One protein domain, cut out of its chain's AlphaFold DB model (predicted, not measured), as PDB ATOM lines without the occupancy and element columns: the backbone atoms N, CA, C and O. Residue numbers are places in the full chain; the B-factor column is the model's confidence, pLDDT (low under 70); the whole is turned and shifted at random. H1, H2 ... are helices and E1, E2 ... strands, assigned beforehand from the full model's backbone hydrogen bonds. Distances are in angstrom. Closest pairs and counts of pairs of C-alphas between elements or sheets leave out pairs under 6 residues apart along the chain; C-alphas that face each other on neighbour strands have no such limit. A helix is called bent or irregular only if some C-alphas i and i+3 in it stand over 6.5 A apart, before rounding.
ATOM      1  N   ARG A 582     374.241 292.880 549.405       85.38
ATOM      2  CA  ARG A 582     374.287 294.247 548.853       85.38
ATOM      3  C   ARG A 582     372.890 294.656 548.384       85.38
ATOM      4  O   ARG A 582     372.304 293.939 547.580       85.38
ATOM      5  N   LEU A 583     372.392 295.804 548.847       85.69
ATOM      6  CA  LEU A 583     371.084 296.337 548.439       85.69
ATOM      7  C   LEU A 583     371.223 297.278 547.236       85.69
ATOM      8  O   LEU A 583     370.570 297.091 546.215       85.69
ATOM      9  N   ARG A 584     372.123 298.265 547.327       87.44
ATOM     10  CA  ARG A 584     372.446 299.186 546.221       87.44
ATOM     11  C   ARG A 584     373.916 299.611 546.258       87.44
ATOM     12  O   ARG A 584     374.753 298.969 546.894       87.44
ATOM     13  N   GLN A 585     374.305 300.632 545.500       86.81
ATOM     14  CA  GLN A 585     375.636 301.226 545.640       86.81
ATOM     15  C   GLN A 585     375.665 302.102 546.895       86.81
ATOM     16  O   GLN A 585     374.898 303.051 546.991       86.81
ATOM     17  N   GLY A 586     376.537 301.761 547.848       87.31
ATOM     18  CA  GLY A 586     376.651 302.450 549.135       87.31
ATOM     19  C   GLY A 586     375.923 301.779 550.304       87.31
ATOM     20  O   GLY A 586     376.216 302.124 551.440       87.31
ATOM     21  N   GLU A 587     375.038 300.803 550.069       90.56
ATOM     22  CA  GLU A 587     374.209 300.190 551.123       90.56
ATOM     23  C   GLU A 587     374.170 298.660 551.054       90.56
ATOM     24  O   GLU A 587     373.990 298.054 549.989       90.56
ATOM     25  N   TYR A 588     374.291 298.053 552.233       88.69
ATOM     26  CA  TYR A 588     374.318 296.614 552.467       88.69
ATOM     27  C   TYR A 588     373.370 296.268 553.622       88.69
ATOM     28  O   TYR A 588     373.186 297.067 554.536       88.69
ATOM     29  N   LEU A 589     372.793 295.072 553.594       85.00
ATOM     30  CA  LEU A 589     372.038 294.482 554.691       85.00
ATOM     31  C   LEU A 589     372.959 293.534 555.469       85.00
ATOM     32  O   LEU A 589     373.594 292.650 554.882       85.00
ATOM     33  N   PHE A 590     373.023 293.721 556.784       85.31
ATOM     34  CA  PHE A 590     373.782 292.880 557.705       85.31
ATOM     35  C   PHE A 590     372.974 292.684 558.986       85.31
ATOM     36  O   PHE A 590     372.532 293.662 559.583       85.31
ATOM     37  N   ALA A 591     372.772 291.430 559.399       78.62
ATOM     38  CA  ALA A 591     372.025 291.078 560.613       78.62
ATOM     39  C   ALA A 591     370.648 291.780 560.747       78.62
ATOM     40  O   ALA A 591     370.234 292.147 561.840       78.62
ATOM     41  N   GLY A 592     369.956 292.006 559.623       77.69
ATOM     42  CA  GLY A 592     368.658 292.691 559.586       77.69
ATOM     43  C   GLY A 592     368.706 294.225 559.618       77.69
ATOM     44  O   GLY A 592     367.649 294.838 559.544       77.69
ATOM     45  N   LYS A 593     369.879 294.877 559.678       81.44
ATOM     46  CA  LYS A 593     369.994 296.350 559.631       81.44
ATOM     47  C   LYS A 593     370.692 296.827 558.356       81.44
ATOM     48  O   LYS A 593     371.671 296.234 557.895       81.44
ATOM     49  N   VAL A 594     370.176 297.913 557.775       86.44
ATOM     50  CA  VAL A 594     370.771 298.570 556.600       86.44
ATOM     51  C   VAL A 594     371.971 299.400 557.043       86.44
ATOM     52  O   VAL A 594     371.838 300.335 557.832       86.44
ATOM     53  N   ILE A 595     373.148 299.072 556.516       88.94
ATOM     54  CA  ILE A 595     374.408 299.740 556.831       88.94
ATOM     55  C   ILE A 595     375.014 300.390 555.587       88.94
ATOM     56  O   ILE A 595     375.140 299.789 554.517       88.94
ATOM     57  N   ASN A 596     375.399 301.655 555.747       92.00
ATOM     58  CA  ASN A 596     376.056 302.435 554.707       92.00
ATOM     59  C   ASN A 596     377.543 302.063 554.653       92.00
ATOM     60  O   ASN A 596     378.246 302.191 555.656       92.00
ATOM     61  N   ALA A 597     378.045 301.634 553.496       92.69
ATOM     62  CA  ALA A 597     379.442 301.261 553.310       92.69
ATOM     63  C   ALA A 597     379.979 301.653 551.928       92.69
ATOM     64  O   ALA A 597     379.341 301.428 550.898       92.69
ATOM     65  N   LYS A 598     381.195 302.207 551.903       92.88
ATOM     66  CA  LYS A 598     381.915 302.583 550.678       92.88
ATOM     67  C   LYS A 598     383.092 301.644 550.436       92.88
ATOM     68  O   LYS A 598     383.771 301.247 551.379       92.88
ATOM     69  N   VAL A 599     383.383 301.341 549.174       89.25
ATOM     70  CA  VAL A 599     384.652 300.703 548.798       89.25
ATOM     71  C   VAL A 599     385.696 301.799 548.597       89.25
ATOM     72  O   VAL A 599     385.460 302.746 547.851       89.25
ATOM     73  N   SER A 600     386.845 301.681 549.259       88.06
ATOM     74  CA  SER A 600     387.988 302.588 549.117       88.06
ATOM     75  C   SER A 600     389.265 301.757 549.106       88.06
ATOM     76  O   SER A 600     389.480 300.948 550.004       88.06
ATOM     77  N   ASN A 601     390.116 301.934 548.094       87.44
ATOM     78  CA  ASN A 601     391.371 301.181 547.928       87.44
ATOM     79  C   ASN A 601     391.166 299.648 548.011       87.44
ATOM     80  O   ASN A 601     391.916 298.943 548.682       87.44
ATOM     81  N   GLY A 602     390.087 299.145 547.397       84.06
ATOM     82  CA  GLY A 602     389.689 297.729 547.424       84.06
ATOM     83  C   GLY A 602     389.110 297.223 548.756       84.06
ATOM     84  O   GLY A 602     388.625 296.098 548.813       84.06
ATOM     85  N   LYS A 603     389.116 298.038 549.819       86.88
ATOM     86  CA  LYS A 603     388.615 297.687 551.155       86.88
ATOM     87  C   LYS A 603     387.221 298.269 551.387       86.88
ATOM     88  O   LYS A 603     386.928 299.383 550.951       86.88
ATOM     89  N   LEU A 604     386.360 297.519 552.072       84.12
ATOM     90  CA  LEU A 604     385.006 297.952 552.416       84.12
ATOM     91  C   LEU A 604     385.018 298.676 553.772       84.12
ATOM     92  O   LEU A 604     385.485 298.125 554.770       84.12
ATOM     93  N   LEU A 605     384.529 299.916 553.780       91.06
ATOM     94  CA  LEU A 605     384.528 300.826 554.926       91.06
ATOM     95  C   LEU A 605     383.097 301.195 555.319       91.06
ATOM     96  O   LEU A 605     382.363 301.769 554.512       91.06
ATOM     97  N   PHE A 606     382.730 300.933 556.568       92.75
ATOM     98  CA  PHE A 606     381.374 301.090 557.096       92.75
ATOM     99  C   PHE A 606     381.204 302.428 557.811       92.75
ATOM    100  O   PHE A 606     382.049 302.821 558.614       92.75
ATOM    101  N   ARG A 607     380.118 303.143 557.512       92.75
ATOM    102  CA  ARG A 607     379.781 304.434 558.119       92.75
ATOM    103  C   ARG A 607     379.254 304.215 559.537       92.75
ATOM    104  O   ARG A 607     378.207 303.605 559.721       92.75
ATOM    105  N   THR A 608     379.933 304.799 560.516       89.19
ATOM    106  CA  THR A 608     379.443 304.934 561.897       89.19
ATOM    107  C   THR A 608     379.235 306.411 562.226       89.19
ATOM    108  O   THR A 608     379.669 307.288 561.472       89.19
ATOM    109  N   GLY A 609     378.575 306.716 563.350       83.06
ATOM    110  CA  GLY A 609     378.233 308.096 563.728       83.06
ATOM    111  C   GLY A 609     379.429 309.059 563.783       83.06
ATOM    112  O   GLY A 609     379.271 310.240 563.487       83.06
ATOM    113  N   GLY A 610     380.632 308.552 564.082       84.12
ATOM    114  CA  GLY A 610     381.870 309.337 564.132       84.12
ATOM    115  C   GLY A 610     382.760 309.282 562.882       84.12
ATOM    116  O   GLY A 610     383.721 310.042 562.810       84.12
ATOM    117  N   GLY A 611     382.510 308.414 561.893       90.25
ATOM    118  CA  GLY A 611     383.515 308.190 560.846       90.25
ATOM    119  C   GLY A 611     383.214 307.085 559.835       90.25
ATOM    120  O   GLY A 611     382.069 306.871 559.441       90.25
ATOM    121  N   TYR A 612     384.277 306.441 559.362       92.75
ATOM    122  CA  TYR A 612     384.243 305.222 558.557       92.75
ATOM    123  C   TYR A 612     385.247 304.238 559.163       92.75
ATOM    124  O   TYR A 612     386.398 304.626 559.351       92.75
ATOM    125  N   ILE A 613     384.829 303.004 559.449       93.00
ATOM    126  CA  ILE A 613     385.662 301.959 560.074       93.00
ATOM    127  C   ILE A 613     385.827 300.742 559.155       93.00
ATOM    128  O   ILE A 613     385.043 300.551 558.219       93.00
ATOM    129  N   MET A 614     386.848 299.924 559.402       90.06
ATOM    130  CA  MET A 614     387.113 298.691 558.653       90.06
ATOM    131  C   MET A 614     386.081 297.596 558.958       90.06
ATOM    132  O   MET A 614     385.472 297.579 560.025       90.06
ATOM    133  N   PHE A 615     385.916 296.638 558.036       85.06
ATOM    134  CA  PHE A 615     385.039 295.473 558.230       85.06
ATOM    135  C   PHE A 615     385.346 294.699 559.520       85.06
ATOM    136  O   PHE A 615     384.430 294.361 560.264       85.06
ATOM    137  N   ASP A 616     386.628 294.471 559.814       86.00
ATOM    138  CA  ASP A 616     387.057 293.703 560.987       86.00
ATOM    139  C   ASP A 616     386.702 294.420 562.301       86.00
ATOM    140  O   ASP A 616     386.252 293.786 563.254       86.00
ATOM    141  N   GLU A 617     386.826 295.752 562.329       86.38
ATOM    142  CA  GLU A 617     386.437 296.616 563.452       86.38
ATOM    143  C   GLU A 617     384.910 296.668 563.609       86.38
ATOM    144  O   GLU A 617     384.391 296.543 564.720       86.38
ATOM    145  N   PHE A 618     384.189 296.793 562.489       86.19
ATOM    146  CA  PHE A 618     382.728 296.794 562.439       86.19
ATOM    147  C   PHE A 618     382.144 295.475 562.963       86.19
ATOM    148  O   PHE A 618     381.237 295.496 563.797       86.19
ATOM    149  N   LEU A 619     382.704 294.331 562.552       82.19
ATOM    150  CA  LEU A 619     382.360 293.028 563.122       82.19
ATOM    151  C   LEU A 619     382.672 292.974 564.624       82.19
ATOM    152  O   LEU A 619     381.863 292.468 565.399       82.19
ATOM    153  N   HIS A 620     383.825 293.493 565.058       83.25
ATOM    154  CA  HIS A 620     384.227 293.383 566.459       83.25
ATOM    155  C   HIS A 620     383.365 294.202 567.427       83.25
ATOM    156  O   HIS A 620     383.192 293.777 568.573       83.25
ATOM    157  N   GLN A 621     382.854 295.346 566.964       82.19
ATOM    158  CA  GLN A 621     381.944 296.224 567.700       82.19
ATOM    159  C   GLN A 621     380.495 295.733 567.568       82.19
ATOM    160  O   GLN A 621     379.918 295.235 568.531       82.19
ATOM    161  N   TYR A 622     379.926 295.797 566.363       77.94
ATOM    162  CA  TYR A 622     378.482 295.671 566.166       77.94
ATOM    163  C   TYR A 622     378.004 294.228 565.995       77.94
ATOM    164  O   TYR A 622     376.907 293.902 566.438       77.94
ATOM    165  N   ALA A 623     378.792 293.320 565.403       72.19
ATOM    166  CA  ALA A 623     378.295 291.956 565.176       72.19
ATOM    167  C   ALA A 623     378.090 291.163 566.478       72.19
ATOM    168  O   ALA A 623     377.264 290.257 566.497       72.19
ATOM    169  N   LYS A 624     378.774 291.510 567.577       76.19
ATOM    170  CA  LYS A 624     378.528 290.885 568.890       76.19
ATOM    171  C   LYS A 624     377.150 291.253 569.439       76.19
ATOM    172  O   LYS A 624     376.410 290.366 569.847       76.19
ATOM    173  N   GLU A 625     376.798 292.535 569.389       77.94
ATOM    174  CA  GLU A 625     375.486 293.042 569.810       77.94
ATOM    175  C   GLU A 625     374.377 292.512 568.890       77.94
ATOM    176  O   GLU A 625     373.382 291.975 569.361       77.94
ATOM    177  N   GLN A 626     374.580 292.561 567.571       73.50
ATOM    178  CA  GLN A 626     373.573 292.131 566.597       73.50
ATOM    179  C   GLN A 626     373.347 290.614 566.564       73.50
ATOM    180  O   GLN A 626     372.215 290.169 566.400       73.50
ATOM    181  N   VAL A 627     374.382 289.792 566.773       72.19
ATOM    182  CA  VAL A 627     374.199 288.335 566.917       72.19
ATOM    183  C   VAL A 627     373.572 287.980 568.272       72.19
ATOM    184  O   VAL A 627     372.871 286.975 568.354       72.19
ATOM    185  N   ALA A 628     373.756 288.797 569.316       77.50
ATOM    186  CA  ALA A 628     373.023 288.639 570.573       77.50
ATOM    187  C   ALA A 628     371.535 289.007 570.417       77.50
ATOM    188  O   ALA A 628     370.684 288.216 570.818       77.50
ATOM    189  N   GLU A 629     371.214 290.134 569.767       77.00
ATOM    190  CA  GLU A 629     369.833 290.526 569.427       77.00
ATOM    191  C   GLU A 629     369.128 289.447 568.587       77.00
ATOM    192  O   GLU A 629     368.037 289.007 568.946       77.00
ATOM    193  N   LEU A 630     369.768 288.948 567.519       75.25
ATOM    194  CA  LEU A 630     369.195 287.892 566.673       75.25
ATOM    195  C   LEU A 630     368.999 286.559 567.409       75.25
ATOM    196  O   LEU A 630     368.032 285.857 567.122       75.25
ATOM    197  N   ARG A 631     369.883 286.195 568.349       78.19
ATOM    198  CA  ARG A 631     369.709 284.984 569.172       78.19
ATOM    199  C   ARG A 631     368.579 285.139 570.178       78.19
ATOM    200  O   ARG A 631     367.734 284.259 570.239       78.19
ATOM    201  N   ALA A 632     368.509 286.266 570.884       78.69
ATOM    202  CA  ALA A 632     367.404 286.549 571.797       78.69
ATOM    203  C   ALA A 632     366.052 286.563 571.059       78.69
ATOM    204  O   ALA A 632     365.068 286.028 571.565       78.69
ATOM    205  N   PHE A 633     366.010 287.101 569.833       76.75
ATOM    206  CA  PHE A 633     364.818 287.047 568.987       76.75
ATOM    207  C   PHE A 633     364.468 285.605 568.576       76.75
ATOM    208  O   PHE A 633     363.328 285.181 568.765       76.75
ATOM    209  N   ALA A 634     365.444 284.830 568.090       80.31
ATOM    210  CA  ALA A 634     365.267 283.423 567.716       80.31
ATOM    211  C   ALA A 634     364.778 282.550 568.884       80.31
ATOM    212  O   ALA A 634     363.855 281.757 568.717       80.31
ATOM    213  N   GLU A 635     365.338 282.748 570.079       83.19
ATOM    214  CA  GLU A 635     364.915 282.091 571.320       83.19
ATOM    215  C   GLU A 635     363.499 282.528 571.748       83.19
ATOM    216  O   GLU A 635     362.749 281.713 572.282       83.19
ATOM    217  N   SER A 636     363.091 283.776 571.467       83.50
ATOM    218  CA  SER A 636     361.750 284.287 571.806       83.50
ATOM    219  C   SER A 636     360.627 283.832 570.861       83.50
ATOM    220  O   SER A 636     359.522 283.566 571.328       83.50
ATOM    221  N   GLU A 637     360.894 283.691 569.555       81.12
ATOM    222  CA  GLU A 637     359.939 283.112 568.589       81.12
ATOM    223  C   GLU A 637     360.080 281.584 568.446       81.12
ATOM    224  O   GLU A 637     359.276 280.954 567.758       81.12
ATOM    225  N   ASN A 638     361.070 280.979 569.115       84.50
ATOM    226  CA  ASN A 638     361.398 279.550 569.069       84.50
ATOM    227  C   ASN A 638     361.735 279.045 567.644       84.50
ATOM    228  O   ASN A 638     361.297 277.972 567.225       84.50
ATOM    229  N   LEU A 639     362.503 279.850 566.900       81.38
ATOM    230  CA  LEU A 639     362.899 279.639 565.500       81.38
ATOM    231  C   LEU A 639     364.397 279.353 565.359       81.38
ATOM    232  O   LEU A 639     365.206 279.751 566.197       81.38
ATOM    233  N   THR A 640     364.801 278.738 564.246       80.94
ATOM    234  CA  THR A 640     366.225 278.657 563.894       80.94
ATOM    235  C   THR A 640     366.755 279.998 563.378       80.94
ATOM    236  O   THR A 640     366.026 280.834 562.839       80.94
ATOM    237  N   LEU A 641     368.070 280.209 563.502       70.81
ATOM    238  CA  LEU A 641     368.718 281.453 563.072       70.81
ATOM    239  C   LEU A 641     368.572 281.712 561.557       70.81
ATOM    240  O   LEU A 641     368.515 282.866 561.139       70.81
ATOM    241  N   GLU A 642     368.483 280.659 560.742       75.62
ATOM    242  CA  GLU A 642     368.295 280.761 559.286       75.62
ATOM    243  C   GLU A 642     366.855 281.165 558.918       75.62
ATOM    244  O   GLU A 642     366.655 281.980 558.014       75.62
ATOM    245  N   GLU A 643     365.852 280.688 559.664       78.62
ATOM    246  CA  GLU A 643     364.452 281.113 559.516       78.62
ATOM    247  C   GLU A 643     364.257 282.572 559.948       78.62
ATOM    248  O   GLU A 643     363.601 283.337 559.240       78.62
ATOM    249  N   VAL A 644     364.878 282.993 561.058       75.56
ATOM    250  CA  VAL A 644     364.855 284.395 561.512       75.56
ATOM    251  C   VAL A 644     365.483 285.318 560.468       75.56
ATOM    252  O   VAL A 644     364.869 286.314 560.087       75.56
ATOM    253  N   LEU A 645     366.669 284.980 559.951       72.75
ATOM    254  CA  LEU A 645     367.307 285.759 558.884       72.75
ATOM    255  C   LEU A 645     366.426 285.827 557.624       72.75
ATOM    256  O   LEU A 645     366.297 286.899 557.035       72.75
ATOM    257  N   SER A 646     365.761 284.727 557.260       77.56
ATOM    258  CA  SER A 646     364.842 284.680 556.112       77.56
ATOM    259  C   SER A 646     363.607 285.570 556.305       77.56
ATOM    260  O   SER A 646     363.253 286.316 555.389       77.56
ATOM    261  N   LYS A 647     362.993 285.568 557.499       77.81
ATOM    262  CA  LYS A 647     361.894 286.489 557.853       77.81
ATOM    263  C   LYS A 647     362.326 287.955 557.755       77.81
ATOM    264  O   LYS A 647     361.615 288.763 557.160       77.81
ATOM    265  N   PHE A 648     363.492 288.300 558.311       73.56
ATOM    266  CA  PHE A 648     364.017 289.670 558.264       73.56
ATOM    267  C   PHE A 648     364.313 290.135 556.832       73.56
ATOM    268  O   PHE A 648     364.042 291.292 556.511       73.56
ATOM    269  N   GLU A 649     364.815 289.261 555.951       73.81
ATOM    270  CA  GLU A 649     364.985 289.611 554.534       73.81
ATOM    271  C   GLU A 649     363.648 289.849 553.817       73.81
ATOM    272  O   GLU A 649     363.565 290.777 553.012       73.81
ATOM    273  N   GLN A 650     362.605 289.063 554.106       75.56
ATOM    274  CA  GLN A 650     361.277 289.246 553.503       75.56
ATOM    275  C   GLN A 650     360.632 290.573 553.936       75.56
ATOM    276  O   GLN A 650     360.293 291.385 553.074       75.56
ATOM    277  N   HIS A 651     360.564 290.850 555.245       73.38
ATOM    278  CA  HIS A 651     359.977 292.090 555.780       73.38
ATOM    279  C   HIS A 651     360.633 293.349 555.189       73.38
ATOM    280  O   HIS A 651     359.948 294.277 554.757       73.38
ATOM    281  N   TYR A 652     361.969 293.366 555.097       67.19
ATOM    282  CA  TYR A 652     362.693 294.512 554.541       67.19
ATOM    283  C   TYR A 652     362.460 294.715 553.038       67.19
ATOM    284  O   TYR A 652     362.490 295.852 552.570       67.19
ATOM    285  N   ILE A 653     362.225 293.649 552.266       70.62
ATOM    286  CA  ILE A 653     361.893 293.759 550.837       70.62
ATOM    287  C   ILE A 653     360.481 294.343 550.655       70.62
ATOM    288  O   ILE A 653     360.264 295.165 549.759       70.62
ATOM    289  N   GLU A 654     359.535 293.973 551.520       72.62
ATOM    290  CA  GLU A 654     358.149 294.454 551.475       72.62
ATOM    291  C   GLU A 654     358.023 295.932 551.883       72.62
ATOM    292  O   GLU A 654     357.432 296.717 551.139       72.62
ATOM    293  N   GLU A 655     358.647 296.366 552.985       69.69
ATOM    294  CA  GLU A 655     358.667 297.792 553.361       69.69
ATOM    295  C   GLU A 655     359.357 298.660 552.295       69.69
ATOM    296  O   GLU A 655     358.861 299.728 551.917       69.69
ATOM    297  N   TYR A 656     360.499 298.200 551.771       62.12
ATOM    298  CA  TYR A 656     361.306 298.983 550.833       62.12
ATOM    299  C   TYR A 656     360.651 299.116 549.447       62.12
ATOM    300  O   TYR A 656     360.838 300.133 548.773       62.12
ATOM    301  N   THR A 657     359.841 298.139 549.022       65.31
ATOM    302  CA  THR A 657     359.043 298.256 547.786       65.31
ATOM    303  C   THR A 657     357.849 299.198 547.959       65.31
ATOM    304  O   THR A 657     357.632 300.053 547.097       65.31
ATOM    305  N   GLN A 658     357.133 299.138 549.087       63.25
ATOM    306  CA  GLN A 658     356.012 300.047 549.370       63.25
ATOM    307  C   GLN A 658     356.465 301.517 549.506       63.25
ATOM    308  O   GLN A 658     355.795 302.433 549.011       63.25
ATOM    309  N   GLY A 659     357.646 301.757 550.089       54.56
ATOM    310  CA  GLY A 659     358.217 303.099 550.253       54.56
ATOM    311  C   GLY A 659     358.478 303.860 548.942       54.56
ATOM    312  O   GLY A 659     358.373 305.090 548.914       54.56
ATOM    313  N   MET A 660     358.762 303.164 547.832       52.12
ATOM    314  CA  MET A 660     358.988 303.819 546.533       52.12
ATOM    315  C   MET A 660     357.699 304.282 545.845       52.12
ATOM    316  O   MET A 660     357.715 305.293 545.143       52.12
TER     317      MET A 660
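AT A GLANCE: This is residues 582 to 660 of the 673 residues of the protein "Gas2 domain containing protein" of Stylonychia lemnae (UniProt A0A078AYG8). Two long helices, H1 and H2, meet near their ends as an L, and a strongly twisted ribbon of four strands fills part of the space between its arms. E3 and E4 sit by the first part of H1, the hairpin of E1 and E2 reaches toward H2, and residues 654 to 660 of H2 stick out. The 79 printed residues run E1, E2, E3, E4, H1, H2; the sheet, E1 - E2 - E3 - E4, is antiparallel, and the class is mixed. The whole is only just loose, close to compact, with a radius of gyration of the C-alphas of 14.1 A and spans of 42 by 33 by 21 A.

IN THESE COORDINATES: Find C-alpha 587 at (374.209, 300.190, 551.123), where E1, residues 587 to 590, begins. Next come E2, 593 to 600, 21.8 A long; E3, 603 to 608, 15.9 A; and E4, 611 to 614. H1, 615 to 637, runs 29.8 A, with a kink of 48 degrees near residue 622; it is not bent, but only just: C-alphas 621 and 624 are 6.4 A apart. H2, 641 to 660, runs 29.5 A to C-alpha 660 at (358.988, 303.819, 546.533).

HOW THE PARTS SIT: The strands form a meander, each the antiparallel neighbour of the one before. Look for N 588 and O 595 at 3.0 A, N 598 and O 605 at 2.9 A, and N 606 and O 613 at 2.9 A. H1 is on the sheet; its closest C-alphas to E3 are those of Phe 615 and Leu 605, 6.3 A. H2 only grazes the sheet, with residues 645 to 652. Residues 630 to 634 of H1 touch 641 to 644 of H2, about perpendicular at 78 degrees, closest at the C-alphas of Ala 634 and Leu 641, 6.1 A. Of the O i to N i+4 pairs, 17 of 19 in H1 and 15 of 16 in H2 are within hydrogen-bond range.

THE WHOLE: The C-alphas farthest apart, of Asn 601 and Asn 638, are 42.6 A apart. The printed part has no cut, and its links are tight. Mean pLDDT of the printed part is 80.7; look for values under 70 at residue 652 and residues 655 to 660.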